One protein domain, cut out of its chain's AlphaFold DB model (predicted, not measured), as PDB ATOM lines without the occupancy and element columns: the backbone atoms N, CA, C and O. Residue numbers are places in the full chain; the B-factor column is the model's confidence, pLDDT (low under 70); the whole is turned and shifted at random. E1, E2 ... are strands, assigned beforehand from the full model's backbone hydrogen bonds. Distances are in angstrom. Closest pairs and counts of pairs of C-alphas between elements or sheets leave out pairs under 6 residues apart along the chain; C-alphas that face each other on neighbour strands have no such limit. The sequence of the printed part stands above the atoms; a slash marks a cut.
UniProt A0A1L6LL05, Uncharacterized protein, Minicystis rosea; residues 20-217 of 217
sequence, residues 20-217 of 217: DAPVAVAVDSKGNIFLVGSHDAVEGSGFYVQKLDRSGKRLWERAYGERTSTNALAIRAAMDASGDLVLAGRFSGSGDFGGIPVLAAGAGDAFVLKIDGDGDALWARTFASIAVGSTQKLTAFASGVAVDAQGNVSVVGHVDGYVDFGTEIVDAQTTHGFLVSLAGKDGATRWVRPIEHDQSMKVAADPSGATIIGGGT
ATOM      1  N   ASP A  20      35.889  32.244  16.894       64.44
ATOM      2  CA  ASP A  20      35.796  30.990  17.632       64.44
ATOM      3  C   ASP A  20      36.239  29.806  16.762       64.44
ATOM      4  O   ASP A  20      36.424  29.908  15.538       64.44
ATOM      5  N   ALA A  21      36.414  28.652  17.413       61.81
ATOM      6  CA  ALA A  21      36.747  27.402  16.743       61.81
ATOM      7  C   ALA A  21      35.742  27.090  15.612       61.81
ATOM      8  O   ALA A  21      34.532  27.266  15.798       61.81
ATOM      9  N   PRO A  22      36.209  26.607  14.444       66.50
ATOM     10  CA  PRO A  22      35.317  26.245  13.353       66.50
ATOM     11  C   PRO A  22      34.349  25.140  13.797       66.50
ATOM     12  O   PRO A  22      34.744  24.154  14.420       66.50
ATOM     13  N   VAL A  23      33.071  25.306  13.456       78.06
ATOM     14  CA  VAL A  23      31.962  24.414  13.833       78.06
ATOM     15  C   VAL A  23      31.491  23.527  12.679       78.06
ATOM     16  O   VAL A  23      30.766  22.556  12.909       78.06
ATOM     17  N   ALA A  24      31.899  23.837  11.444       85.31
ATOM     18  CA  ALA A  24      31.641  23.014  10.267       85.31
ATOM     19  C   ALA A  24      32.765  23.124   9.224       85.31
ATOM     20  O   ALA A  24      33.490  24.118   9.156       85.31
ATOM     21  N   VAL A  25      32.877  22.084   8.398       91.25
ATOM     22  CA  VAL A  25      33.816  22.002   7.276       91.25
ATOM     23  C   VAL A  25      33.116  21.413   6.055       91.25
ATOM     24  O   VAL A  25      32.317  20.485   6.184       91.25
ATOM     25  N   ALA A  26      33.432  21.937   4.875       92.56
ATOM     26  CA  ALA A  26      33.035  21.382   3.587       92.56
ATOM     27  C   ALA A  26      34.216  21.424   2.607       92.56
ATOM     28  O   ALA A  26      35.161  22.189   2.799       92.56
ATOM     29  N   VAL A  27      34.181  20.596   1.562       93.81
ATOM     30  CA  VAL A  27      35.247  20.525   0.551       93.81
ATOM     31  C   VAL A  27      34.615  20.541  -0.836       93.81
ATOM     32  O   VAL A  27      33.665  19.798  -1.077       93.81
ATOM     33  N   ASP A  28      35.121  21.388  -1.735       93.88
ATOM     34  CA  ASP A  28      34.661  21.420  -3.127       93.88
ATOM     35  C   ASP A  28      35.334  20.334  -3.993       93.88
ATOM     36  O   ASP A  28      36.302  19.680  -3.598       93.88
ATOM     37  N   SER A  29      34.847  20.136  -5.221       92.44
ATOM     38  CA  SER A  29      35.425  19.164  -6.169       92.44
ATOM     39  C   SER A  29      36.870  19.493  -6.580       92.44
ATOM     40  O   SER A  29      37.620  18.623  -7.032       92.44
ATOM     41  N   LYS A  30      37.295  20.745  -6.379       93.38
ATOM     42  CA  LYS A  30      38.664  21.231  -6.571       93.38
ATOM     43  C   LYS A  30      39.494  21.114  -5.288       93.38
ATOM     44  O   LYS A  30      40.611  21.621  -5.268       93.38
ATOM     45  N   GLY A  31      39.010  20.419  -4.259       93.75
ATOM     46  CA  GLY A  31      39.701  20.182  -2.996       93.75
ATOM     47  C   GLY A  31      39.959  21.431  -2.155       93.75
ATOM     48  O   GLY A  31      40.768  21.359  -1.234       93.75
ATOM     49  N   ASN A  32      39.320  22.561  -2.456       95.94
ATOM     50  CA  ASN A  32      39.365  23.711  -1.564       95.94
ATOM     51  C   ASN A  32      38.532  23.402  -0.321       95.94
ATOM     52  O   ASN A  32      37.455  22.810  -0.413       95.94
ATOM     53  N   ILE A  33      39.036  23.818   0.834       95.06
ATOM     54  CA  ILE A  33      38.434  23.568   2.139       95.06
ATOM     55  C   ILE A  33      37.691  24.827   2.563       95.06
ATOM     56  O   ILE A  33      38.261  25.913   2.569       95.06
ATOM     57  N   PHE A  34      36.432  24.682   2.946       94.62
ATOM     58  CA  PHE A  34      35.614  25.751   3.497       94.62
ATOM     59  C   PHE A  34      35.439  25.489   4.986       94.62
ATOM     60  O   PHE A  34      34.827  24.492   5.371       94.62
ATOM     61  N   LEU A  35      35.996  26.366   5.814       92.50
ATOM     62  CA  LEU A  35      35.809  26.358   7.260       92.50
ATOM     63  C   LEU A  35      34.736  27.368   7.627       92.50
ATOM     64  O   LEU A  35      34.750  28.494   7.133       92.50
ATOM     65  N   VAL A  36      33.829  26.964   8.508       89.62
ATOM     66  CA  VAL A  36      32.744  27.811   8.992       89.62
ATOM     67  C   VAL A  36      32.809  27.866  10.503       89.62
ATOM     68  O   VAL A  36      32.869  26.823  11.156       89.62
ATOM     69  N   GLY A  37      32.773  29.066  11.064       84.00
ATOM     70  CA  GLY A  37      32.794  29.279  12.507       84.00
ATOM     71  C   GLY A  37      31.933  30.463  12.914       84.00
ATOM     72  O   GLY A  37      31.554  31.286  12.083       84.00
ATOM     73  N   SER A  38      31.625  30.538  14.203       78.75
ATOM     74  CA  SER A  38      31.051  31.742  14.801       78.75
ATOM     75  C   SER A  38      32.168  32.746  15.097       78.75
ATOM     76  O   SER A  38      33.339  32.377  15.234       78.75
ATOM     77  N   HIS A  39      31.826  34.024  15.168       73.56
ATOM     78  CA  HIS A  39      32.737  35.040  15.679       73.56
ATOM     79  C   HIS A  39      31.972  35.996  16.588       73.56
ATOM     80  O   HIS A  39      30.828  36.355  16.301       73.56
ATOM     81  N   ASP A  40      32.629  36.440  17.652       65.94
ATOM     82  CA  ASP A  40      32.111  37.480  18.529       65.94
ATOM     83  C   ASP A  40      32.682  38.826  18.076       65.94
ATOM     84  O   ASP A  40      33.899  39.041  18.066       65.94
ATOM     85  N   ALA A  41      31.813  39.754  17.670       59.03
ATOM     86  CA  ALA A  41      32.204  41.132  17.401       59.03
ATOM     87  C   ALA A  41      31.555  42.095  18.401       59.03
ATOM     88  O   ALA A  41      30.487  41.849  18.958       59.03
ATOM     89  N   VAL A  42      32.216  43.240  18.606       52.69
ATOM     90  CA  VAL A  42      31.784  44.308  19.528       52.69
ATOM     91  C   VAL A  42      30.376  44.832  19.189       52.69
ATOM     92  O   VAL A  42      29.682  45.335  20.067       52.69
ATOM     93  N   GLU A  43      29.933  44.673  17.938       56.53
ATOM     94  CA  GLU A  43      28.622  45.114  17.438       56.53
ATOM     95  C   GLU A  43      27.606  43.958  17.234       56.53
ATOM     96  O   GLU A  43      26.504  44.178  16.725       56.53
ATOM     97  N   GLY A  44      27.941  42.732  17.666       61.94
ATOM     98  CA  GLY A  44      27.099  41.528  17.574       61.94
ATOM     99  C   GLY A  44      27.888  40.275  17.171       61.94
ATOM    100  O   GLY A  44      28.955  40.384  16.572       61.94
ATOM    101  N   SER A  45      27.377  39.082  17.487       71.00
ATOM    102  CA  SER A  45      27.991  37.813  17.079       71.00
ATOM    103  C   SER A  45      27.497  37.403  15.687       71.00
ATOM    104  O   SER A  45      26.299  37.383  15.400       71.00
ATOM    105  N   GLY A  46      28.420  37.048  14.802       81.38
ATOM    106  CA  GLY A  46      28.129  36.621  13.437       81.38
ATOM    107  C   GLY A  46      28.739  35.261  13.138       81.38
ATOM    108  O   GLY A  46      29.064  34.475  14.034       81.38
ATOM    109  N   PHE A  47      28.910  34.981  11.854       85.31
ATOM    110  CA  PHE A  47      29.668  33.824  11.413       85.31
ATOM    111  C   PHE A  47      30.563  34.148  10.241       85.31
ATOM    112  O   PHE A  47      30.305  35.067   9.469       85.31
ATOM    113  N   TYR A  48      31.620  33.364  10.108       87.69
ATOM    114  CA  TYR A  48      32.574  33.507   9.032       87.69
ATOM    115  C   TYR A  48      32.648  32.246   8.192       87.69
ATOM    116  O   TYR A  48      32.397  31.134   8.664       87.69
ATOM    117  N   VAL A  49      33.050  32.446   6.944       91.69
ATOM    118  CA  VAL A  49      33.496  31.387   6.051       91.69
ATOM    119  C   VAL A  49      34.908  31.721   5.609       91.69
ATOM    120  O   VAL A  49      35.192  32.839   5.178       91.69
ATOM    121  N   GLN A  50      35.798  30.745   5.716       93.31
ATOM    122  CA  GLN A  50      37.156  30.836   5.210       93.31
ATOM    123  C   GLN A  50      37.359  29.757   4.155       93.31
ATOM    124  O   GLN A  50      37.155  28.575   4.433       93.31
ATOM    125  N   LYS A  51      37.790  30.158   2.959       95.19
ATOM    126  CA  LYS A  51      38.197  29.226   1.910       95.19
ATOM    127  C   LYS A  51      39.708  29.078   1.917       95.19
ATOM    128  O   LYS A  51      40.439  30.065   1.813       95.19
ATOM    129  N   LEU A  52      40.169  27.842   2.004       95.25
ATOM    130  CA  LEU A  52      41.565  27.441   1.934       95.25
ATOM    131  C   LEU A  52      41.790  26.596   0.681       95.25
ATOM    132  O   LEU A  52      40.898  25.867   0.249       95.25
ATOM    133  N   ASP A  53      42.989  26.647   0.118       95.56
ATOM    134  CA  ASP A  53      43.408  25.657  -0.866       95.56
ATOM    135  C   ASP A  53      43.742  24.306  -0.200       95.56
ATOM    136  O   ASP A  53      43.719  24.157   1.026       95.56
ATOM    137  N   ARG A  54      44.094  23.303  -1.015       94.69
ATOM    138  CA  ARG A  54      44.453  21.950  -0.547       94.69
ATOM    139  C   ARG A  54      45.651  21.904   0.407       94.69
ATOM    140  O   ARG A  54      45.832  20.899   1.088       94.69
ATOM    141  N   SER A  55      46.492  22.935   0.417       92.94
ATOM    142  CA  SER A  55      47.654  23.037   1.305       92.94
ATOM    143  C   SER A  55      47.336  23.752   2.621       92.94
ATOM    144  O   SER A  55      48.185  23.808   3.506       92.94
ATOM    145  N   GLY A  56      46.116  24.281   2.762       89.75
ATOM    146  CA  GLY A  56      45.701  25.098   3.898       89.75
ATOM    147  C   GLY A  56      46.010  26.588   3.738       89.75
ATOM    148  O   GLY A  56      45.791  27.347   4.682       89.75
ATOM    149  N   LYS A  57      46.490  27.050   2.571       92.19
ATOM    150  CA  LYS A  57      46.679  28.487   2.324       92.19
ATOM    151  C   LYS A  57      45.313  29.148   2.160       92.19
ATOM    152  O   LYS A  57      44.501  28.706   1.350       92.19
ATOM    153  N   ARG A  58      45.062  30.230   2.903       93.56
ATOM    154  CA  ARG A  58      43.819  31.001   2.772       93.56
ATOM    155  C   ARG A  58      43.733  31.657   1.399       93.56
ATOM    156  O   ARG A  58      44.599  32.445   1.031       93.56
ATOM    157  N   LEU A  59      42.644  31.359   0.698       95.00
ATOM    158  CA  LEU A  59      42.234  32.018  -0.536       95.00
ATOM    159  C   LEU A  59      41.396  33.261  -0.223       95.00
ATOM    160  O   LEU A  59      41.690  34.334  -0.740       95.00
ATOM    161  N   TRP A  60      40.395  33.137   0.656       94.69
ATOM    162  CA  TRP A  60      39.580  34.264   1.119       94.69
ATOM    163  C   TRP A  60      38.919  33.996   2.477       94.69
ATOM    164  O   TRP A  60      38.884  32.863   2.960       94.69
ATOM    165  N   GLU A  61      38.399  35.057   3.093       91.56
ATOM    166  CA  GLU A  61      37.592  35.022   4.318       91.56
ATOM    167  C   GLU A  61      36.472  36.061   4.228       91.56
ATOM    168  O   GLU A  61      36.706  37.174   3.752       91.56
ATOM    169  N   ARG A  62      35.263  35.695   4.663       89.69
ATOM    170  CA  ARG A  62      34.084  36.572   4.687       89.69
ATOM    171  C   ARG A  62      33.293  36.379   5.970       89.69
ATOM    172  O   ARG A  62      33.198  35.254   6.458       89.69
ATOM    173  N   ALA A  63      32.720  37.464   6.477       87.00
ATOM    174  CA  ALA A  63      31.812  37.469   7.617       87.00
ATOM    175  C   ALA A  63      30.376  37.752   7.156       87.00
ATOM    176  O   ALA A  63      30.153  38.457   6.171       87.00
ATOM    177  N   TYR A  64      29.414  37.191   7.879       87.12
ATOM    178  CA  TYR A  64      27.985  37.293   7.621       87.12
ATOM    179  C   TYR A  64      27.235  37.430   8.946       87.12
ATOM    180  O   TYR A  64      27.680  36.968   9.999       87.12
ATOM    181  N   GLY A  65      26.054  38.038   8.889       80.31
ATOM    182  CA  GLY A  65      25.204  38.275  10.051       80.31
ATOM    183  C   GLY A  65      25.612  39.499  10.867       80.31
ATOM    184  O   GLY A  65      24.929  39.822  11.835       80.31
ATOM    185  N   GLU A  66      26.671  40.205  10.470       67.25
ATOM    186  CA  GLU A  66      27.080  41.470  11.074       67.25
ATOM    187  C   GLU A  66      26.065  42.565  10.717       67.25
ATOM    188  O   GLU A  66      25.693  42.694   9.551       67.25
ATOM    189  N   ARG A  67      25.597  43.309  11.734       55.28
ATOM    190  CA  ARG A  67      25.068  44.699  11.705       55.28
ATOM    191  C   ARG A  67      24.174  45.039  12.903       55.28
ATOM    192  O   ARG A  67      23.981  46.225  13.138       55.28
ATOM    193  N   THR A  68      23.669  44.067  13.675       51.59
ATOM    194  CA  THR A  68      22.876  44.320  14.901       51.59
ATOM    195  C   THR A  68      22.690  43.051  15.750       51.59
ATOM    196  O   THR A  68      21.979  42.159  15.321       51.59
ATOM    197  N   SER A  69      23.246  42.986  16.968       52.84
ATOM    198  CA  SER A  69      22.870  42.055  18.070       52.84
ATOM    199  C   SER A  69      22.451  40.617  17.687       52.84
ATOM    200  O   SER A  69      21.492  40.066  18.243       52.84
ATOM    201  N   THR A  70      23.119  40.019  16.713       52.12
ATOM    202  CA  THR A  70      22.890  38.651  16.258       52.12
ATOM    203  C   THR A  70      23.618  37.686  17.187       52.12
ATOM    204  O   THR A  70      24.710  37.974  17.659       52.12
ATOM    205  N   ASN A  71      22.986  36.552  17.501       61.88
ATOM    206  CA  ASN A  71      23.619  35.414  18.166       61.88
ATOM    207  C   ASN A  71      23.504  34.222  17.211       61.88
ATOM    208  O   ASN A  71      22.526  33.470  17.262       61.88
ATOM    209  N   ALA A  72      24.452  34.089  16.281       56.97
ATOM    210  CA  ALA A  72      24.503  32.946  15.377       56.97
ATOM    211  C   ALA A  72      25.166  31.760  16.088       56.97
ATOM    212  O   ALA A  72      26.388  31.708  16.233       56.97
ATOM    213  N   LEU A  73      24.361  30.806  16.554       60.78
ATOM    214  CA  LEU A  73      24.866  29.628  17.255       60.78
ATOM    215  C   LEU A  73      24.335  28.361  16.585       60.78
ATOM    216  O   LEU A  73      23.129  28.171  16.451       60.78
ATOM    217  N   ALA A  74      25.290  27.514  16.194       58.84
ATOM    218  CA  ALA A  74      25.190  26.313  15.368       58.84
ATOM    219  C   ALA A  74      25.016  26.584  13.871       58.84
ATOM    220  O   ALA A  74      23.932  26.898  13.394       58.84
ATOM    221  N   ILE A  75      26.106  26.379  13.129       79.19
ATOM    222  CA  ILE A  75      26.092  26.377  11.671       79.19
ATOM    223  C   ILE A  75      26.501  24.994  11.187       79.19
ATOM    224  O   ILE A  75      27.407  24.349  11.722       79.19
ATOM    225  N   ARG A  76      25.765  24.503  10.203       88.69
ATOM    226  CA  ARG A  76      26.090  23.328   9.406       88.69
ATOM    227  C   ARG A  76      26.357  23.792   7.992       88.69
ATOM    228  O   ARG A  76      25.792  24.791   7.560       88.69
ATOM    229  N   ALA A  77      27.203  23.052   7.297       93.25
ATOM    230  CA  ALA A  77      27.595  23.372   5.943       93.25
ATOM    231  C   ALA A  77      27.485  22.126   5.066       93.25
ATOM    232  O   ALA A  77      27.845  21.031   5.501       93.25
ATOM    233  N   ALA A  78      27.008  22.304   3.841       94.38
ATOM    234  CA  ALA A  78      27.025  21.296   2.794       94.38
ATOM    235  C   ALA A  78      27.406  21.959   1.471       94.38
ATOM    236  O   ALA A  78      26.995  23.083   1.193       94.38
ATOM    237  N   MET A  79      28.210  21.264   0.673       94.62
ATOM    238  CA  MET A  79      28.633  21.727  -0.644       94.62
ATOM    239  C   MET A  79      27.724  21.121  -1.706       94.62
ATOM    240  O   MET A  79      27.407  19.932  -1.629       94.62
ATOM    241  N   ASP A  80      27.333  21.912  -2.697       93.19
ATOM    242  CA  ASP A  80      26.656  21.387  -3.877       93.19
ATOM    243  C   ASP A  80      27.641  20.985  -4.987       93.19
ATOM    244  O   ASP A  80      28.850  21.219  -4.912       93.19
ATOM    245  N   ALA A  81      27.135  20.342  -6.041       91.31
ATOM    246  CA  ALA A  81      27.976  19.862  -7.137       91.31
ATOM    247  C   ALA A  81      28.616  20.992  -7.974       91.31
ATOM    248  O   ALA A  81      29.619  20.749  -8.651       91.31
ATOM    249  N   SER A  82      28.066  22.211  -7.930       93.25
ATOM    250  CA  SER A  82      28.639  23.408  -8.564       93.25
ATOM    251  C   SER A  82      29.783  24.024  -7.757       93.25
ATOM    252  O   SER A  82      30.573  24.784  -8.319       93.25
ATOM    253  N   GLY A  83      29.925  23.658  -6.481       94.44
ATOM    254  CA  GLY A  83      30.877  24.278  -5.564       94.44
ATOM    255  C   GLY A  83      30.308  25.494  -4.830       94.44
ATOM    256  O   GLY A  83      31.090  26.279  -4.293       94.44
ATOM    257  N   ASP A  84      28.982  25.641  -4.804       96.81
ATOM    258  CA  ASP A  84      28.306  26.595  -3.934       96.81
ATOM    259  C   ASP A  84      28.136  25.977  -2.541       96.81
ATOM    260  O   ASP A  84      27.822  24.789  -2.385       96.81
ATOM    261  N   LEU A  85      28.296  26.804  -1.513       96.56
ATOM    262  CA  LEU A  85      28.174  26.390  -0.125       96.56
ATOM    263  C   LEU A  85      26.782  26.733   0.408       96.56
ATOM    264  O   LEU A  85      26.334  27.878   0.351       96.56
ATOM    265  N   VAL A  86      26.114  25.739   0.985       96.75
ATOM    266  CA  VAL A  86      24.862  25.916   1.716       96.75
ATOM    267  C   VAL A  86      25.142  25.844   3.208       96.75
ATOM    268  O   VAL A  86      25.692  24.866   3.712       96.75
ATOM    269  N   LEU A  87      24.726  26.884   3.912       94.38
ATOM    270  CA  LEU A  87      24.851  27.057   5.347       94.38
ATOM    271  C   LEU A  87      23.463  27.005   5.971       94.38
ATOM    272  O   LEU A  87      22.528  27.598   5.442       94.38
ATOM    273  N   ALA A  88      23.328  26.329   7.104       92.62
ATOM    274  CA  ALA A  88      22.089  26.332   7.872       92.62
ATOM    275  C   ALA A  88      22.384  26.487   9.358       92.62
ATOM    276  O   ALA A  88      23.339  25.893   9.861       92.62
ATOM    277  N   GLY A  89      21.562  27.261  10.058       90.12
ATOM    278  CA  GLY A  89      21.749  27.496  11.482       90.12
ATOM    279  C   GLY A  89      20.585  28.217  12.139       90.12
ATOM    280  O   GLY A  89      19.454  28.147  11.659       90.12
ATOM    281  N   ARG A  90      20.873  28.906  13.244       87.88
ATOM    282  CA  ARG A  90      19.944  29.787  13.959       87.88
ATOM    283  C   ARG A  90      20.495  31.206  14.022       87.88
ATOM    284  O   ARG A  90      21.696  31.381  14.209       87.88
ATOM    285  N   PHE A  91      19.619  32.200  13.936       86.88
ATOM    286  CA  PHE A  91      19.949  33.603  14.193       86.88
ATOM    287  C   PHE A  91      18.856  34.282  15.030       86.88
ATOM    288  O   PHE A  91      17.738  33.785  15.128       86.88
ATOM    289  N   SER A  92      19.166  35.418  15.649       85.31
ATOM    290  CA  SER A  92      18.215  36.238  16.411       85.31
ATOM    291  C   SER A  92      18.435  37.714  16.095       85.31
ATOM    292  O   SER A  92      19.554  38.096  15.775       85.31
ATOM    293  N   GLY A  93      17.410  38.555  16.236       85.50
ATOM    294  CA  GLY A  93      17.518  39.976  15.884       85.50
ATOM    295  C   GLY A  93      17.552  40.196  14.368       85.50
ATOM    296  O   GLY A  93      16.945  39.434  13.619       85.50
ATOM    297  N   SER A  94      18.231  41.247  13.916       85.88
ATOM    298  CA  SER A  94      18.429  41.544  12.491       85.88
ATOM    299  C   SER A  94      19.874  41.326  12.066       85.88
ATOM    300  O   SER A  94      20.786  41.457  12.871       85.88
ATOM    301  N   GLY A  95      20.104  41.041  10.791       85.25
ATOM    302  CA  GLY A  95      21.451  40.877  10.254       85.25
ATOM    303  C   GLY A  95      21.494  41.074   8.747       85.25
ATOM    304  O   GLY A  95      20.470  41.326   8.112       85.25
ATOM    305  N   ASP A  96      22.690  40.945   8.185       88.12
ATOM    306  CA  ASP A  96      22.921  40.957   6.745       88.12
ATOM    307  C   ASP A  96      23.720  39.718   6.331       88.12
ATOM    308  O   ASP A  96      24.804  39.450   6.849       88.12
ATOM    309  N   PHE A  97      23.173  38.935   5.408       90.88
ATOM    310  CA  PHE A  97      23.814  37.740   4.870       90.88
ATOM    311  C   PHE A  97      24.406  38.025   3.491       90.88
ATOM    312  O   PHE A  97      23.965  37.464   2.494       90.88
ATOM    313  N   GLY A  98      25.400  38.915   3.437       88.81
ATOM    314  CA  GLY A  98      26.137  39.220   2.207       88.81
ATOM    315  C   GLY A  98      25.335  40.083   1.231       88.81
ATOM    316  O   GLY A  98      25.286  39.789   0.041       88.81
ATOM    317  N   GLY A  99      24.682  41.128   1.739       91.44
ATOM    318  CA  GLY A  99      23.778  42.017   1.007       91.44
ATOM    319  C   GLY A  99      22.303  41.614   1.084       91.44
ATOM    320  O   GLY A  99      21.459  42.278   0.479       91.44
ATOM    321  N   ILE A 100      21.981  40.537   1.807       92.94
ATOM    322  CA  ILE A 100      20.609  40.067   2.019       92.94
ATOM    323  C   ILE A 100      20.186  40.398   3.459       92.94
ATOM    324  O   ILE A 100      20.599  39.689   4.383       92.94
ATOM    325  N   PRO A 101      19.362  41.440   3.682       91.62
ATOM    326  CA  PRO A 101      18.899  41.780   5.019       91.62
ATOM    327  C   PRO A 101      17.933  40.713   5.547       91.62
ATOM    328  O   PRO A 101      17.021  40.276   4.841       91.62
ATOM    329  N   VAL A 102      18.108  40.329   6.809       89.88
ATOM    330  CA  VAL A 102      17.271  39.349   7.512       89.88
ATOM    331  C   VAL A 102      16.798  39.897   8.855       89.88
ATOM    332  O   VAL A 102      17.486  40.691   9.499       89.88
ATOM    333  N   LEU A 103      15.618  39.458   9.291       90.06
ATOM    334  CA  LEU A 103      15.029  39.819  10.577       90.06
ATOM    335  C   LEU A 103      14.328  38.599  11.172       90.06
ATOM    336  O   LEU A 103      13.438  38.033  10.541       90.06
ATOM    337  N   ALA A 104      14.724  38.211  12.381       87.75
ATOM    338  CA  ALA A 104      14.075  37.143  13.124       87.75
ATOM    339  C   ALA A 104      12.744  37.633  13.716       87.75
ATOM    340  O   ALA A 104      12.676  38.705  14.325       87.75
ATOM    341  N   ALA A 105      11.702  36.822  13.576       86.88
ATOM    342  CA  ALA A 105      10.407  37.014  14.214       86.88
ATOM    343  C   ALA A 105      10.402  36.482  15.661       86.88
ATOM    344  O   ALA A 105       9.794  37.096  16.545       86.88
ATOM    345  N   GLY A 106      11.092  35.362  15.911       83.81
ATOM    346  CA  GLY A 106      11.149  34.684  17.208       83.81
ATOM    347  C   GLY A 106      12.270  35.148  18.147       83.81
ATOM    348  O   GLY A 106      12.910  36.186  17.960       83.81
ATOM    349  N   ALA A 107      12.523  34.361  19.203       82.06
ATOM    350  CA  ALA A 107      13.727  34.505  20.036       82.06
ATOM    351  C   ALA A 107      14.981  34.019  19.294       82.06
ATOM    352  O   ALA A 107      16.087  34.470  19.582       82.06
ATOM    353  N   GLY A 108      14.798  33.118  18.333       84.88
ATOM    354  CA  GLY A 108      15.745  32.880  17.262       84.88
ATOM    355  C   GLY A 108      15.149  31.941  16.228       84.88
ATOM    356  O   GLY A 108      14.470  30.982  16.579       84.88
ATOM    357  N   ASP A 109      15.417  32.244  14.971       89.50
ATOM    358  CA  ASP A 109      14.820  31.603  13.813       89.50
ATOM    359  C   ASP A 109      15.854  30.745  13.098       89.50
ATOM    360  O   ASP A 109      17.046  31.074  13.066       89.50
ATOM    361  N   ALA A 110      15.393  29.646  12.502       90.50
ATOM    362  CA  ALA A 110      16.243  28.850  11.636       90.50
ATOM    363  C   ALA A 110      16.510  29.624  10.339       90.50
ATOM    364  O   ALA A 110      15.624  30.302   9.815       90.50
ATOM    365  N   PHE A 111      17.718  29.513   9.799       93.00
ATOM    366  CA  PHE A 111      18.052  30.093   8.503       93.00
ATOM    367  C   PHE A 111      18.749  29.091   7.597       93.00
ATOM    368  O   PHE A 111      19.362  28.126   8.057       93.00
ATOM    369  N   VAL A 112      18.682  29.383   6.302       95.44
ATOM    370  CA  VAL A 112      19.475  28.751   5.253       95.44
ATOM    371  C   VAL A 112      20.036  29.844   4.362       95.44
ATOM    372  O   VAL A 112      19.290  30.689   3.872       95.44
ATOM    373  N   LEU A 113      21.345  29.831   4.157       95.62
ATOM    374  CA  LEU A 113      22.061  30.746   3.280       95.62
ATOM    375  C   LEU A 113      22.798  29.923   2.231       95.62
ATOM    376  O   LEU A 113      23.535  29.005   2.581       95.62
ATOM    377  N   LYS A 114      22.631  30.271   0.959       97.50
ATOM    378  CA  LYS A 114      23.470  29.762  -0.122       97.50
ATOM    379  C   LYS A 114      24.421  30.860  -0.583       97.50
ATOM    380  O   LYS A 114      23.971  31.961  -0.903       97.50
ATOM    381  N   ILE A 115      25.710  30.545  -0.636       97.75
ATOM    382  CA  ILE A 115      26.765  31.401  -1.186       97.75
ATOM    383  C   ILE A 115      27.482  30.665  -2.318       97.75
ATOM    384  O   ILE A 115      27.559  29.437  -2.294       97.75
ATOM    385  N   ASP A 116      28.015  31.394  -3.287       97.31
ATOM    386  CA  ASP A 116      28.848  30.797  -4.329       97.31
ATOM    387  C   ASP A 116      30.262  30.447  -3.824       97.31
ATOM    388  O   ASP A 116      30.642  30.705  -2.675       97.31
ATOM    389  N   GLY A 117      31.067  29.841  -4.699       95.38
ATOM    390  CA  GLY A 117      32.442  29.449  -4.384       95.38
ATOM    391  C   GLY A 117      33.400  30.613  -4.079       95.38
ATOM    392  O   GLY A 117      34.496  30.361  -3.558       95.38
ATOM    393  N   ASP A 118      33.014  31.852  -4.380       96.19
ATOM    394  CA  ASP A 118      33.763  33.077  -4.083       96.19
ATOM    395  C   ASP A 118      33.224  33.795  -2.833       96.19
ATOM    396  O   ASP A 118      33.847  34.736  -2.330       96.19
ATOM    397  N   GLY A 119      32.128  33.280  -2.271       95.44
ATOM    398  CA  GLY A 119      31.503  33.708  -1.032       95.44
ATOM    399  C   GLY A 119      30.482  34.832  -1.206       95.44
ATOM    400  O   GLY A 119      30.109  35.472  -0.219       95.44
ATOM    401  N   ASP A 120      30.017  35.092  -2.424       96.75
ATOM    402  CA  ASP A 120      28.923  36.030  -2.648       96.75
ATOM    403  C   ASP A 120      27.576  35.331  -2.401       96.75
ATOM    404  O   ASP A 120      27.382  34.154  -2.716       96.75
ATOM    405  N   ALA A 121      26.643  36.036  -1.756       96.19
ATOM    406  CA  ALA A 121      25.359  35.458  -1.381       96.19
ATOM    407  C   ALA A 121      24.444  35.299  -2.598       96.19
ATOM    408  O   ALA A 121      24.163  36.260  -3.313       96.19
ATOM    409  N   LEU A 122      23.934  34.083  -2.799       97.75
ATOM    410  CA  LEU A 122      23.000  33.757  -3.875       97.75
ATOM    411  C   LEU A 122      21.549  33.923  -3.416       97.75
ATOM    412  O   LEU A 122      20.730  34.516  -4.116       97.75
ATOM    413  N   TRP A 123      21.221  33.396  -2.234       97.94
ATOM    414  CA  TRP A 123      19.916  33.575  -1.599       97.94
ATOM    415  C   TRP A 123      19.971  33.237  -0.107       97.94
ATOM    416  O   TRP A 123      20.793  32.435   0.333       97.94
ATOM    417  N   ALA A 124      19.031  33.792   0.663       95.44
ATOM    418  CA  ALA A 124      18.791  33.407   2.050       95.44
ATOM    419  C   ALA A 124      17.307  33.112   2.307       95.44
ATOM    420  O   ALA A 124      16.416  33.666   1.654       95.44
ATOM    421  N   ARG A 125      17.044  32.233   3.273       95.44
ATOM    422  CA  ARG A 125      15.718  31.917   3.807       95.44
ATOM    423  C   ARG A 125      15.762  31.872   5.319       95.44
ATOM    424  O   ARG A 125      16.726  31.384   5.898       95.44
ATOM    425  N   THR A 126      14.698  32.362   5.932       92.81
ATOM    426  CA  THR A 126      14.496  32.363   7.378       92.81
ATOM    427  C   THR A 126      13.158  31.706   7.662       92.81
ATOM    428  O   THR A 126      12.177  32.002   6.980       92.81
ATOM    429  N   PHE A 127      13.118  30.828   8.652       91.38
ATOM    430  CA  PHE A 127      11.910  30.131   9.066       91.38
ATOM    431  C   PHE A 127      11.510  30.651  10.436       91.38
ATOM    432  O   PHE A 127      12.234  30.471  11.419       91.38
ATOM    433  N   ALA A 128      10.396  31.375  10.450       88.12
ATOM    434  CA  ALA A 128       9.999  32.195  11.578       88.12
ATOM    435  C   ALA A 128       9.476  31.319  12.713       88.12
ATOM    436  O   ALA A 128       8.522  30.564  12.524       88.12
ATOM    437  N   SER A 129      10.061  31.455  13.901       85.44
ATOM    438  CA  SER A 129       9.533  30.829  15.111       85.44
ATOM    439  C   SER A 129       8.426  31.722  15.655       85.44
ATOM    440  O   SER A 129       8.691  32.802  16.191       85.44
ATOM    441  N   ILE A 130       7.177  31.299  15.494       83.19
ATOM    442  CA  ILE A 130       6.002  32.103  15.840       83.19
ATOM    443  C   ILE A 130       5.291  31.536  17.065       83.19
ATOM    444  O   ILE A 130       5.342  30.343  17.354       83.19
ATOM    445  N   ALA A 131       4.591  32.405  17.788       74.38
ATOM    446  CA  ALA A 131       3.689  32.003  18.853       74.38
ATOM    447  C   ALA A 131       2.243  32.152  18.389       74.38
ATOM    448  O   ALA A 131       1.798  33.250  18.057       74.38
ATOM    449  N   VAL A 132       1.493  31.050  18.389       69.38
ATOM    450  CA  VAL A 132       0.054  31.066  18.118       69.38
ATOM    451  C   VAL A 132      -0.682  31.081  19.457       69.38
ATOM    452  O   VAL A 132      -0.541  30.166  20.263       69.38
ATOM    453  N   GLY A 133      -1.430  32.153  19.733       68.50
ATOM    454  CA  GLY A 133      -2.220  32.276  20.967       68.50
ATOM    455  C   GLY A 133      -1.411  32.521  22.251       68.50
ATOM    456  O   GLY A 133      -1.981  32.468  23.339       68.50
ATOM    457  N   SER A 134      -0.110  32.818  22.153       65.69
ATOM    458  CA  SER A 134       0.728  33.229  23.287       65.69
ATOM    459  C   SER A 134       1.667  34.377  22.904       65.69
ATOM    460  O   SER A 134       1.850  34.684  21.729       65.69
ATOM    461  N   THR A 135       2.254  35.040  23.902       65.06
ATOM    462  CA  THR A 135       3.262  36.099  23.711       65.06
ATOM    463  C   THR A 135       4.693  35.601  23.921       65.06
ATOM    464  O   THR A 135       5.632  36.400  23.905       65.06
ATOM    465  N   GLN A 136       4.883  34.297  24.156       68.31
ATOM    466  CA  GLN A 136       6.210  33.733  24.380       68.31
ATOM    467  C   GLN A 136       7.012  33.757  23.082       68.31
ATOM    468  O   GLN A 136       6.526  33.346  22.037       68.31
ATOM    469  N   LYS A 137       8.260  34.226  23.137       64.62
ATOM    470  CA  LYS A 137       9.164  34.106  21.995       64.62
ATOM    471  C   LYS A 137       9.752  32.702  21.963       64.62
ATOM    472  O   LYS A 137      10.350  32.263  22.941       64.62
ATOM    473  N   LEU A 138       9.590  32.039  20.828       77.69
ATOM    474  CA  LEU A 138       9.966  30.645  20.615       77.69
ATOM    475  C   LEU A 138      11.248  30.559  19.782       77.69
ATOM    476  O   LEU A 138      11.729  31.575  19.267       77.69
ATOM    477  N   THR A 139      11.840  29.369  19.719       75.00
ATOM    478  CA  THR A 139      13.115  29.144  19.036       75.00
ATOM    479  C   THR A 139      13.022  27.969  18.071       75.00
ATOM    480  O   THR A 139      12.491  26.918  18.419       75.00
ATOM    481  N   ALA A 140      13.615  28.138  16.893       80.69
ATOM    482  CA  ALA A 140      13.931  27.071  15.959       80.69
ATOM    483  C   ALA A 140      15.426  27.095  15.617       80.69
ATOM    484  O   ALA A 140      16.057  28.156  15.571       80.69
ATOM    485  N   PHE A 141      16.009  25.925  15.367       81.75
ATOM    486  CA  PHE A 141      17.385  25.825  14.882       81.75
ATOM    487  C   PHE A 141      17.548  24.699  13.871       81.75
ATOM    488  O   PHE A 141      16.994  23.616  14.037       81.75
ATOM    489  N   ALA A 142      18.361  24.939  12.842       83.88
ATOM    490  CA  ALA A 142      18.796  23.893  11.925       83.88
ATOM    491  C   ALA A 142      19.955  23.090  12.540       83.88
ATOM    492  O   ALA A 142      20.977  23.645  12.948       83.88
ATOM    493  N   SER A 143      19.811  21.768  12.597       84.50
ATOM    494  CA  SER A 143      20.789  20.836  13.172       84.50
ATOM    495  C   SER A 143      21.572  20.053  12.111       84.50
ATOM    496  O   SER A 143      22.658  19.529  12.412       84.50
ATOM    497  N   GLY A 144      21.084  20.038  10.864       87.94
ATOM    498  CA  GLY A 144      21.710  19.394   9.711       87.94
ATOM    499  C   GLY A 144      21.276  20.009   8.379       87.94
ATOM    500  O   GLY A 144      20.146  20.467   8.236       87.94
ATOM    501  N   VAL A 145      22.179  19.980   7.396       92.81
ATOM    502  CA  VAL A 145      21.909  20.376   6.009       92.81
ATOM    503  C   VAL A 145      22.571  19.394   5.049       92.81
ATOM    504  O   VAL A 145      23.680  18.931   5.310       92.81
ATOM    505  N   ALA A 146      21.888  19.078   3.955       93.38
ATOM    506  CA  ALA A 146      22.404  18.280   2.851       93.38
ATOM    507  C   ALA A 146      21.922  18.856   1.517       93.38
ATOM    508  O   ALA A 146      20.874  19.504   1.463       93.38
ATOM    509  N   VAL A 147      22.674  18.599   0.449       93.69
ATOM    510  CA  VAL A 147      22.326  19.025  -0.909       93.69
ATOM    511  C   VAL A 147      22.317  17.806  -1.829       93.69
ATOM    512  O   VAL A 147      23.236  16.992  -1.767       93.69
ATOM    513  N   ASP A 148      21.269  17.657  -2.639       91.81
ATOM    514  CA  ASP A 148      21.182  16.586  -3.640       91.81
ATOM    515  C   ASP A 148      21.935  16.937  -4.940       91.81
ATOM    516  O   ASP A 148      22.424  18.054  -5.132       91.81
ATOM    517  N   ALA A 149      22.026  15.984  -5.873       89.06
ATOM    518  CA  ALA A 149      22.728  16.196  -7.143       89.06
ATOM    519  C   ALA A 149      22.043  17.216  -8.073       89.06
ATOM    520  O   ALA A 149      22.649  17.661  -9.047       89.06
ATOM    521  N   GLN A 150      20.789  17.586  -7.800       90.50
ATOM    522  CA  GLN A 150      20.056  18.629  -8.516       90.50
ATOM    523  C   GLN A 150      20.182  19.999  -7.823       90.50
ATOM    524  O   GLN A 150      19.591  20.976  -8.285       90.50
ATOM    525  N   GLY A 151      20.945  20.082  -6.728       93.00
ATOM    526  CA  GLY A 151      21.164  21.296  -5.952       93.00
ATOM    527  C   GLY A 151      20.059  21.604  -4.941       93.00
ATOM    528  O   GLY A 151      20.086  22.676  -4.338       93.00
ATOM    529  N   ASN A 152      19.070  20.726  -4.741       95.12
ATOM    530  CA  ASN A 152      18.030  20.968  -3.742       95.12
ATOM    531  C   ASN A 152      18.567  20.734  -2.342       95.12
ATOM    532  O   ASN A 152      19.340  19.811  -2.093       95.12
ATOM    533  N   VAL A 153      18.099  21.562  -1.420       95.44
ATOM    534  CA  VAL A 153      18.588  21.583  -0.050       95.44
ATOM    535  C   VAL A 153      17.595  20.858   0.844       95.44
ATOM    536  O   VAL A 153      16.408  21.167   0.830       95.44
ATOM    537  N   SER A 154      18.084  19.913   1.639       93.62
ATOM    538  CA  SER A 154      17.346  19.298   2.740       93.62
ATOM    539  C   SER A 154      17.881  19.838   4.059       93.62
ATOM    540  O   SER A 154      19.086  19.764   4.304       93.62
ATOM    541  N   VAL A 155      17.002  20.358   4.911       91.94
ATOM    542  CA  VAL A 155      17.368  20.877   6.234       91.94
ATOM    543  C   VAL A 155      16.549  20.186   7.297       91.94
ATOM    544  O   VAL A 155      15.324  20.137   7.202       91.94
ATOM    545  N   VAL A 156      17.237  19.686   8.317       88.81
ATOM    546  CA  VAL A 156      16.608  19.184   9.537       88.81
ATOM    547  C   VAL A 156      16.883  20.132  10.685       88.81
ATOM    548  O   VAL A 156      17.938  20.773  10.740       88.81
ATOM    549  N   GLY A 157      15.937  20.213  11.604       85.38
ATOM    550  CA  GLY A 157      16.044  21.085  12.757       85.38
ATOM    551  C   GLY A 157      15.044  20.744  13.842       85.38
ATOM    552  O   GLY A 157      14.234  19.832  13.690       85.38
ATOM    553  N   HIS A 158      15.136  21.491  14.934       82.44
ATOM    554  CA  HIS A 158      14.262  21.396  16.100       82.44
ATOM    555  C   HIS A 158      13.484  22.699  16.263       82.44
ATOM    556  O   HIS A 158      13.963  23.771  15.869       82.44
ATOM    557  N   VAL A 159      12.299  22.598  16.858       79.50
ATOM    558  CA  VAL A 159      11.445  23.736  17.193       79.50
ATOM    559  C   VAL A 159      10.842  23.574  18.589       79.50
ATOM    560  O   VAL A 159      10.291  22.534  18.927       79.50
ATOM    561  N   ASP A 160      10.882  24.652  19.372       75.00
ATOM    562  CA  ASP A 160      10.156  24.788  20.636       75.00
ATOM    563  C   ASP A 160       8.898  25.642  20.407       75.00
ATOM    564  O   ASP A 160       8.875  26.804  20.796       75.00
ATOM    565  N   GLY A 161       7.879  25.146  19.697       77.00
ATOM    566  CA  GLY A 161       6.716  25.959  19.311       77.00
ATOM    567  C   GLY A 161       6.224  25.783  17.883       77.00
ATOM    568  O   GLY A 161       6.118  24.672  17.398       77.00
ATOM    569  N   TYR A 162       5.932  26.882  17.192       83.25
ATOM    570  CA  TYR A 162       5.521  26.840  15.792       83.25
ATOM    571  C   TYR A 162       6.635  27.379  14.896       83.25
ATOM    572  O   TYR A 162       7.247  28.394  15.236       83.25
ATOM    573  N   VAL A 163       6.861  26.753  13.739       86.75
ATOM    574  CA  VAL A 163       7.696  27.327  12.671       86.75
ATOM    575  C   VAL A 163       6.862  27.569  11.430       86.75
ATOM    576  O   VAL A 163       6.199  26.656  10.942       86.75
ATOM    577  N   ASP A 164       6.944  28.782  10.898       89.25
ATOM    578  CA  ASP A 164       6.389  29.142   9.600       89.25
ATOM    579  C   ASP A 164       7.447  28.984   8.494       89.25
ATOM    580  O   ASP A 164       8.480  29.664   8.484       89.25
ATOM    581  N   PHE A 165       7.173  28.078   7.552       87.12
ATOM    582  CA  PHE A 165       7.991  27.827   6.360       87.12
ATOM    583  C   PHE A 165       7.482  28.570   5.111       87.12
ATOM    584  O   PHE A 165       7.921  28.289   3.990       87.12
ATOM    585  N   GLY A 166       6.524  29.486   5.281       85.56
ATOM    586  CA  GLY A 166       5.864  30.286   4.247       85.56
ATOM    587  C   GLY A 166       4.758  29.546   3.491       85.56
ATOM    588  O   GLY A 166       3.811  30.167   3.014       85.56
ATOM    589  N   THR A 167       4.863  28.220   3.373       83.94
ATOM    590  CA  THR A 167       3.838  27.356   2.760       83.94
ATOM    591  C   THR A 167       3.006  26.602   3.789       83.94
ATOM    592  O   THR A 167       1.888  26.191   3.494       83.94
ATOM    593  N   GLU A 168       3.576  26.374   4.968       84.94
ATOM    594  CA  GLU A 168       3.019  25.540   6.024       84.94
ATOM    595  C   GLU A 168       3.568  26.005   7.374       84.94
ATOM    596  O   GLU A 168       4.727  26.425   7.467       84.94
ATOM    597  N   ILE A 169       2.734  25.905   8.407       83.62
ATOM    598  CA  ILE A 169       3.131  26.103   9.797       83.62
ATOM    599  C   ILE A 169       3.215  24.725  10.451       83.62
ATOM    600  O   ILE A 169       2.226  23.994  10.470       83.62
ATOM    601  N   VAL A 170       4.379  24.389  11.003       80.62
ATOM    602  CA  VAL A 170       4.589  23.161  11.785       80.62
ATOM    603  C   VAL A 170       4.437  23.482  13.264       80.62
ATOM    604  O   VAL A 170       5.073  24.420  13.739       80.62
ATOM    605  N   ASP A 171       3.619  22.707  13.978       76.69
ATOM    606  CA  ASP A 171       3.393  22.821  15.424       76.69
ATOM    607  C   ASP A 171       4.154  21.740  16.206       76.69
ATOM    608  O   ASP A 171       3.880  20.545  16.096       76.69
ATOM    609  N   ALA A 172       5.070  22.180  17.061       63.50
ATOM    610  CA  ALA A 172       5.915  21.334  17.880       63.50
ATOM    611  C   ALA A 172       5.271  20.811  19.165       63.50
ATOM    612  O   ALA A 172       5.915  20.062  19.898       63.50
ATOM    613  N   GLN A 173       4.006  21.138  19.453       59.97
ATOM    614  CA  GLN A 173       3.288  20.524  20.579       59.97
ATOM    615  C   GLN A 173       3.130  18.999  20.426       59.97
ATOM    616  O   GLN A 173       2.823  18.316  21.402       59.97
ATOM    617  N   THR A 174       3.380  18.460  19.225       56.28
ATOM    618  CA  THR A 174       3.401  17.015  18.940       56.28
ATOM    619  C   THR A 174       4.670  16.530  18.223       56.28
ATOM    620  O   THR A 174       4.925  15.327  18.193       56.28
ATOM    621  N   THR A 175       5.501  17.434  17.687       58.59
ATOM    622  CA  THR A 175       6.697  17.092  16.898       58.59
ATOM    623  C   THR A 175       7.912  17.896  17.349       58.59
ATOM    624  O   THR A 175       7.925  19.113  17.236       58.59
ATOM    625  N   HIS A 176       8.973  17.248  17.818       71.94
ATOM    626  CA  HIS A 176      10.173  17.976  18.242       71.94
ATOM    627  C   HIS A 176      10.996  18.495  17.049       71.94
ATOM    628  O   HIS A 176      11.669  19.513  17.159       71.94
ATOM    629  N   GLY A 177      10.909  17.856  15.879       80.94
ATOM    630  CA  GLY A 177      11.729  18.212  14.724       80.94
ATOM    631  C   GLY A 177      10.954  18.575  13.464       80.94
ATOM    632  O   GLY A 177       9.751  18.349  13.341       80.94
ATOM    633  N   PHE A 178      11.690  19.079  12.478       86.00
ATOM    634  CA  PHE A 178      11.218  19.265  11.110       86.00
ATOM    635  C   PHE A 178      12.259  18.779  10.098       86.00
ATOM    636  O   PHE A 178      13.463  18.811  10.358       86.00
ATOM    637  N   LEU A 179      11.784  18.389   8.916       88.25
ATOM    638  CA  LEU A 179      12.558  18.290   7.682       88.25
ATOM    639  C   LEU A 179      11.912  19.197   6.635       88.25
ATOM    640  O   LEU A 179      10.739  19.034   6.307       88.25
ATOM    641  N   VAL A 180      12.688  20.116   6.072       91.69
ATOM    642  CA  VAL A 180      12.260  20.970   4.961       91.69
ATOM    643  C   VAL A 180      13.124  20.717   3.733       91.69
ATOM    644  O   VAL A 180      14.347  20.595   3.831       91.69
ATOM    645  N   SER A 181      12.482  20.649   2.566       94.00
ATOM    646  CA  SER A 181      13.155  20.639   1.268       94.00
ATOM    647  C   SER A 181      12.980  21.978   0.565       94.00
ATOM    648  O   SER A 181      11.862  22.483   0.444       94.00
ATOM    649  N   LEU A 182      14.082  22.535   0.070       96.25
ATOM    650  CA  LEU A 182      14.144  23.815  -0.628       96.25
ATOM    651  C   LEU A 182      14.692  23.627  -2.041       96.25
ATOM    652  O   LEU A 182      15.600  22.829  -2.276       96.25
ATOM    653  N   ALA A 183      14.166  24.393  -2.991       96.50
ATOM    654  CA  ALA A 183      14.690  24.429  -4.346       96.50
ATOM    655  C   ALA A 183      16.074  25.095  -4.377       96.50
ATOM    656  O   ALA A 183      16.244  26.196  -3.865       96.50
ATOM    657  N   GLY A 184      17.054  24.472  -5.037       95.25
ATOM    658  CA  GLY A 184      18.423  25.006  -5.094       95.25
ATOM    659  C   GLY A 184      18.557  26.378  -5.757       95.25
ATOM    660  O   GLY A 184      19.439  27.160  -5.398       95.25
ATOM    661  N   LYS A 185      17.665  26.674  -6.713       95.56
ATOM    662  CA  LYS A 185      17.716  27.882  -7.550       95.56
ATOM    663  C   LYS A 185      17.425  29.175  -6.791       95.56
ATOM    664  O   LYS A 185      17.934  30.222  -7.161       95.56
ATOM    665  N   ASP A 186      16.563  29.111  -5.784       95.94
ATOM    666  CA  ASP A 186      16.057  30.299  -5.094       95.94
ATOM    667  C   ASP A 186      15.750  30.069  -3.616       95.94
ATOM    668  O   ASP A 186      15.414  31.029  -2.937       95.94
ATOM    669  N   GLY A 187      15.832  28.843  -3.104       96.25
ATOM    670  CA  GLY A 187      15.438  28.507  -1.742       96.25
ATOM    671  C   GLY A 187      13.921  28.441  -1.537       96.25
ATOM    672  O   GLY A 187      13.464  28.526  -0.402       96.25
ATOM    673  N   ALA A 188      13.099  28.344  -2.588       95.50
ATOM    674  CA  ALA A 188      11.654  28.179  -2.416       95.50
ATOM    675  C   ALA A 188      11.325  26.855  -1.706       95.50
ATOM    676  O   ALA A 188      11.844  25.800  -2.085       95.50
ATOM    677  N   THR A 189      10.443  26.905  -0.703       94.81
ATOM    678  CA  THR A 189       9.961  25.714   0.007       94.81
ATOM    679  C   THR A 189       9.247  24.780  -0.963       94.81
ATOM    680  O   THR A 189       8.296  25.172  -1.638       94.81
ATOM    681  N   ARG A 190       9.726  23.536  -1.053       93.75
ATOM    682  CA  ARG A 190       9.136  22.484  -1.892       93.75
ATOM    683  C   ARG A 190       8.126  21.665  -1.106       93.75
ATOM    684  O   ARG A 190       7.041  21.391  -1.602       93.75
ATOM    685  N   TRP A 191       8.516  21.248   0.092       92.50
ATOM    686  CA  TRP A 191       7.675  20.518   1.032       92.50
ATOM    687  C   TRP A 191       8.293  20.577   2.428       92.50
ATOM    688  O   TRP A 191       9.508  20.750   2.575       92.50
ATOM    689  N   VAL A 192       7.447  20.395   3.438       89.75
ATOM    690  CA  VAL A 192       7.823  20.305   4.850       89.75
ATOM    691  C   VAL A 192       7.286  18.989   5.407       89.75
ATOM    692  O   VAL A 192       6.260  18.482   4.956       89.75
ATOM    693  N   ARG A 193       8.025  18.382   6.334       86.75
ATOM    694  CA  ARG A 193       7.609  17.194   7.080       86.75
ATOM    695  C   ARG A 193       7.910  17.392   8.566       86.75
ATOM    696  O   ARG A 193       9.087  17.529   8.911       86.75
ATOM    697  N   PRO A 194       6.893  17.384   9.439       83.81
ATOM    698  CA  PRO A 194       7.102  17.268  10.877       83.81
ATOM    699  C   PRO A 194       7.812  15.949  11.216       83.81
ATOM    700  O   PRO A 194       7.587  14.932  10.555       83.81
ATOM    701  N   ILE A 195       8.677  15.964  12.230       77.62
ATOM    702  CA  ILE A 195       9.370  14.775  12.737       77.62
ATOM    703  C   ILE A 195       8.976  14.559  14.198       77.62
ATOM    704  O   ILE A 195       9.251  15.386  15.072       77.62
ATOM    705  N   GLU A 196       8.340  13.422  14.458       69.88
ATOM    706  CA  GLU A 196       7.941  12.986  15.795       69.88
ATOM    707  C   GLU A 196       9.135  12.347  16.539       69.88
ATOM    708  O   GLU A 196       9.895  11.578  15.955       69.88
ATOM    709  N   HIS A 197       9.281  12.646  17.838       57.41
ATOM    710  CA  HIS A 197      10.163  11.941  18.790       57.41
ATOM    711  C   HIS A 197      11.689  11.875  18.522       57.41
ATOM    712  O   HIS A 197      12.275  10.813  18.704       57.41
ATOM    713  N   ASP A 198      12.392  12.975  18.216       57.47
ATOM    714  CA  ASP A 198      13.871  12.962  18.312       57.47
ATOM    715  C   ASP A 198      14.478  14.365  18.521       57.47
ATOM    716  O   ASP A 198      13.923  15.367  18.074       57.47
ATOM    717  N   GLN A 199      15.616  14.424  19.217       55.81
ATOM    718  CA  GLN A 199      16.407  15.615  19.552       55.81
ATOM    719  C   GLN A 199      17.764  15.656  18.809       55.81
ATOM    720  O   GLN A 199      18.505  16.632  18.935       55.81
ATOM    721  N   SER A 200      18.115  14.628  18.022       55.50
ATOM    722  CA  SER A 200      19.489  14.431  17.530       55.50
ATOM    723  C   SER A 200      19.593  13.983  16.066       55.50
ATOM    724  O   SER A 200      20.236  12.976  15.784       55.50
ATOM    725  N   MET A 201      19.044  14.728  15.098       67.94
ATOM    726  CA  MET A 201      19.065  14.289  13.689       67.94
ATOM    727  C   MET A 201      20.139  14.982  12.828       67.94
ATOM    728  O   MET A 201      20.159  16.201  12.665       67.94
ATOM    729  N   LYS A 202      21.025  14.190  12.220       65.44
ATOM    730  CA  LYS A 202      21.809  14.533  11.024       65.44
ATOM    731  C   LYS A 202      20.977  14.232   9.776       65.44
ATOM    732  O   LYS A 202      20.104  13.366   9.789       65.44
ATOM    733  N   VAL A 203      21.297  14.906   8.678       71.19
ATOM    734  CA  VAL A 203      20.678  14.661   7.374       71.19
ATOM    735  C   VAL A 203      21.755  14.426   6.325       71.19
ATOM    736  O   VAL A 203      22.775  15.112   6.316       71.19
ATOM    737  N   ALA A 204      21.523  13.450   5.456       73.50
ATOM    738  CA  ALA A 204      22.291  13.209   4.245       73.50
ATOM    739  C   ALA A 204      21.316  13.090   3.069       73.50
ATOM    740  O   ALA A 204      20.196  12.617   3.240       73.50
ATOM    741  N   ALA A 205      21.727  13.519   1.883       72.81
ATOM    742  CA  ALA A 205      20.966  13.328   0.656       72.81
ATOM    743  C   ALA A 205      21.764  12.414  -0.271       72.81
ATOM    744  O   ALA A 205      22.985  12.548  -0.376       72.81
ATOM    745  N   ASP A 206      21.086  11.471  -0.916       64.00
ATOM    746  CA  ASP A 206      21.682  10.676  -1.978       64.00
ATOM    747  C   ASP A 206      21.615  11.419  -3.334       64.00
ATOM    748  O   ASP A 206      20.895  12.415  -3.478       64.00
ATOM    749  N   PRO A 207      22.340  10.950  -4.368       58.03
ATOM    750  CA  PRO A 207      22.328  11.582  -5.690       58.03
ATOM    751  C   PRO A 207      20.963  11.586  -6.404       58.03
ATOM    752  O   PRO A 207      20.789  12.309  -7.386       58.03
ATOM    753  N   SER A 208      20.004  10.773  -5.953       58.19
ATOM    754  CA  SER A 208      18.637  10.723  -6.485       58.19
ATOM    755  C   SER A 208      17.682  11.706  -5.798       58.19
ATOM    756  O   SER A 208      16.543  11.858  -6.241       58.19
ATOM    757  N   GLY A 209      18.144  12.385  -4.741       59.59
ATOM    758  CA  GLY A 209      17.339  13.280  -3.913       59.59
ATOM    759  C   GLY A 209      16.639  12.577  -2.748       59.59
ATOM    760  O   GLY A 209      15.825  13.201  -2.068       59.59
ATOM    761  N   ALA A 210      16.934  11.298  -2.489       61.31
ATOM    762  CA  ALA A 210      16.434  10.618  -1.305       61.31
ATOM    763  C   ALA A 210      17.212  11.092  -0.072       61.31
ATOM    764  O   ALA A 210      18.439  11.004  -0.001       61.31
ATOM    765  N   THR A 211      16.484  11.603   0.914       63.97
ATOM    766  CA  THR A 211      17.057  12.109   2.159       63.97
ATOM    767  C   THR A 211      17.113  10.991   3.202       63.97
ATOM    768  O   THR A 211      16.078  10.457   3.598       63.97
ATOM    769  N   ILE A 212      18.310  10.656   3.679       64.81
ATOM    770  CA  ILE A 212      18.516   9.798   4.848       64.81
ATOM    771  C   ILE A 212      18.600  10.700   6.076       64.81
ATOM    772  O   ILE A 212      19.448  11.590   6.161       64.81
ATOM    773  N   ILE A 213      17.720  10.451   7.038       61.84
ATOM    774  CA  ILE A 213      17.741  11.108   8.340       61.84
ATOM    775  C   ILE A 213      18.343  10.113   9.331       61.84
ATOM    776  O   ILE A 213      17.872   8.982   9.426       61.84
ATOM    777  N   GLY A 214      19.400  10.507  10.034       55.41
ATOM    778  CA  GLY A 214      20.026   9.676  11.058       55.41
ATOM    779  C   GLY A 214      19.993  10.385  12.397       55.41
ATOM    780  O   GLY A 214      20.482  11.505  12.486       55.41
ATOM    781  N   GLY A 215      19.461   9.740  13.428       53.12
ATOM    782  CA  GLY A 215      19.571  10.226  14.797       53.12
ATOM    783  C   GLY A 215      19.336   9.144  15.826       53.12
ATOM    784  O   GLY A 215      19.193   7.969  15.481       53.12
ATOM    785  N   GLY A 216      19.492   9.547  17.080       48.59
ATOM    786  CA  GLY A 216      19.588   8.656  18.222       48.59
ATOM    787  C   GLY A 216      18.493   8.960  19.228       48.59
ATOM    788  O   GLY A 216      18.376  10.100  19.675       48.59
ATOM    789  N   THR A 217      17.769   7.901  19.588       44.19
ATOM    790  CA  THR A 217      16.777   7.848  20.669       44.19
ATOM    791  C   THR A 217      17.364   8.201  22.025       44.19
ATOM    792  O   THR A 217      18.471   7.683  22.312       44.19
TER     793      THR A 217
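What this domain is: This is residues 20 to 217 of the 217 residues of an uncharacterized protein of Minicystis rosea (UniProt A0A1L6LL05). The model is an open fan of antiparallel sheets, like part of a propeller: the four-stranded blades E1 E2 E3 E4, E5 E6 E9 E10 and E11 E12 E15 E16 follow one another along an arc, and the hairpin E17 E18 stands last as a small two-stranded blade. The blades' first strands, E1, E5, E11 and E17, lie along the inner side of the arc, while the short hairpins E7 E8 and E13 E14 lie on its outer side, E13 E14 carrying the second sheet on past E10. The printed part has 198 residues with 18 named strands, E1 to E18 in chain order, and no named helix; its class is all strand. The antiparallel sheets run E1 E2 E3 E4, E5 E6 E9 E10 E13 E14, E11 E12 E15 E16, E7 E8 and E17 E18. The whole is compact, with a radius of gyration of the C-alphas of 16.0 A and spans of 52 by 43 by 31 A.

How they stand to each other: E1, residues 20 to 27, E2, residues 33 to 41, E3, residues 44 to 52, and E4, residues 58 to 64, form a meander, each strand the antiparallel neighbour of the one before. Within hydrogen-bond range are N 26 and O 34, 3.0 A, N 35 and O 50, 2.9 A, and N 62 and O 49, 2.9 A. E5, residues 75 to 79, and E6, residues 85 to 91, are a hairpin, with N 76 and O 88 2.8 A apart. The closest C-alphas of E1 and E5 are those of Ala 24 and Arg 76, 5.6 A apart. E7, residues 94 to 96, and E8, residues 101 to 103, are a hairpin, with N 95 and O 102 2.9 A apart; the closest C-alphas of E4 and E7, Tyr 64 and Asp 96, are 6.3 A apart. E9, residues 109 to 115, is the antiparallel neighbour of E6, with N 87 and O 113 2.8 A apart, and forms a hairpin with E10, residues 121 to 130, with N 112 and O 125 2.8 A apart. E11, residues 139 to 147, and E12, residues 153 to 160, are a hairpin, with N 146 and O 154 2.9 A apart. The closest C-alphas of E6 and E11 are those of Gly 89 and Ala 142, 4.7 A apart. E13, residues 162 to 164, and E14, residues 169 to 171, are a hairpin, with N 163 and O 170 2.9 A apart. E10 is staggered: residues 121 to 127 pair with E9 and 128 to 130 with E13, where N 130 and O 162 are 2.9 A apart. This six-stranded sheet is curled, by 101 degrees, and faces the sheet E1 E2 E3 E4, their facing parts 9.9 A centre to centre. E15, residues 177 to 182, is the antiparallel neighbour of E12, with N 155 and O 180 2.9 A apart, and forms a hairpin with E16, residues 189 to 195, with N 179 and O 193 2.8 A apart. E17, residues 202 to 205, and E18, residues 211 to 214, are a hairpin, with N 204 and O 212 2.9 A apart. Their sheet faces E11 E12 E15 E16, the facing parts 8.5 A centre to centre; the closest C-alphas of E11 and E17, Gly 144 and Lys 202, are 5.0 A apart. Four sheets form a stack of sheets, three or more face to face in turn. E1 and E11 are apart.

Where its parts are: E1 begins at C-alpha 20, (35.796, 30.990, 17.632), and bends by 54 degrees at residue 23. E2 is 24.1 A long and E3 25.5 A. E10, the longest strand by residues, measures 26.1 A and ends at C-alpha 130, (6.002, 32.103, 15.840). E11, 24.2 A, bends by 52 degrees at residue 144. E18 ends at C-alpha 214, (20.026, 9.676, 11.058).

The domain as a whole: The two C-alphas farthest apart, those of Ser 55 and Gly 133, are 54.4 A apart. The printed part has no cut and no long link. Mean pLDDT of the printed part is 82.4; 46 residues are under 70, among them 66 to 74 and 206 to 217.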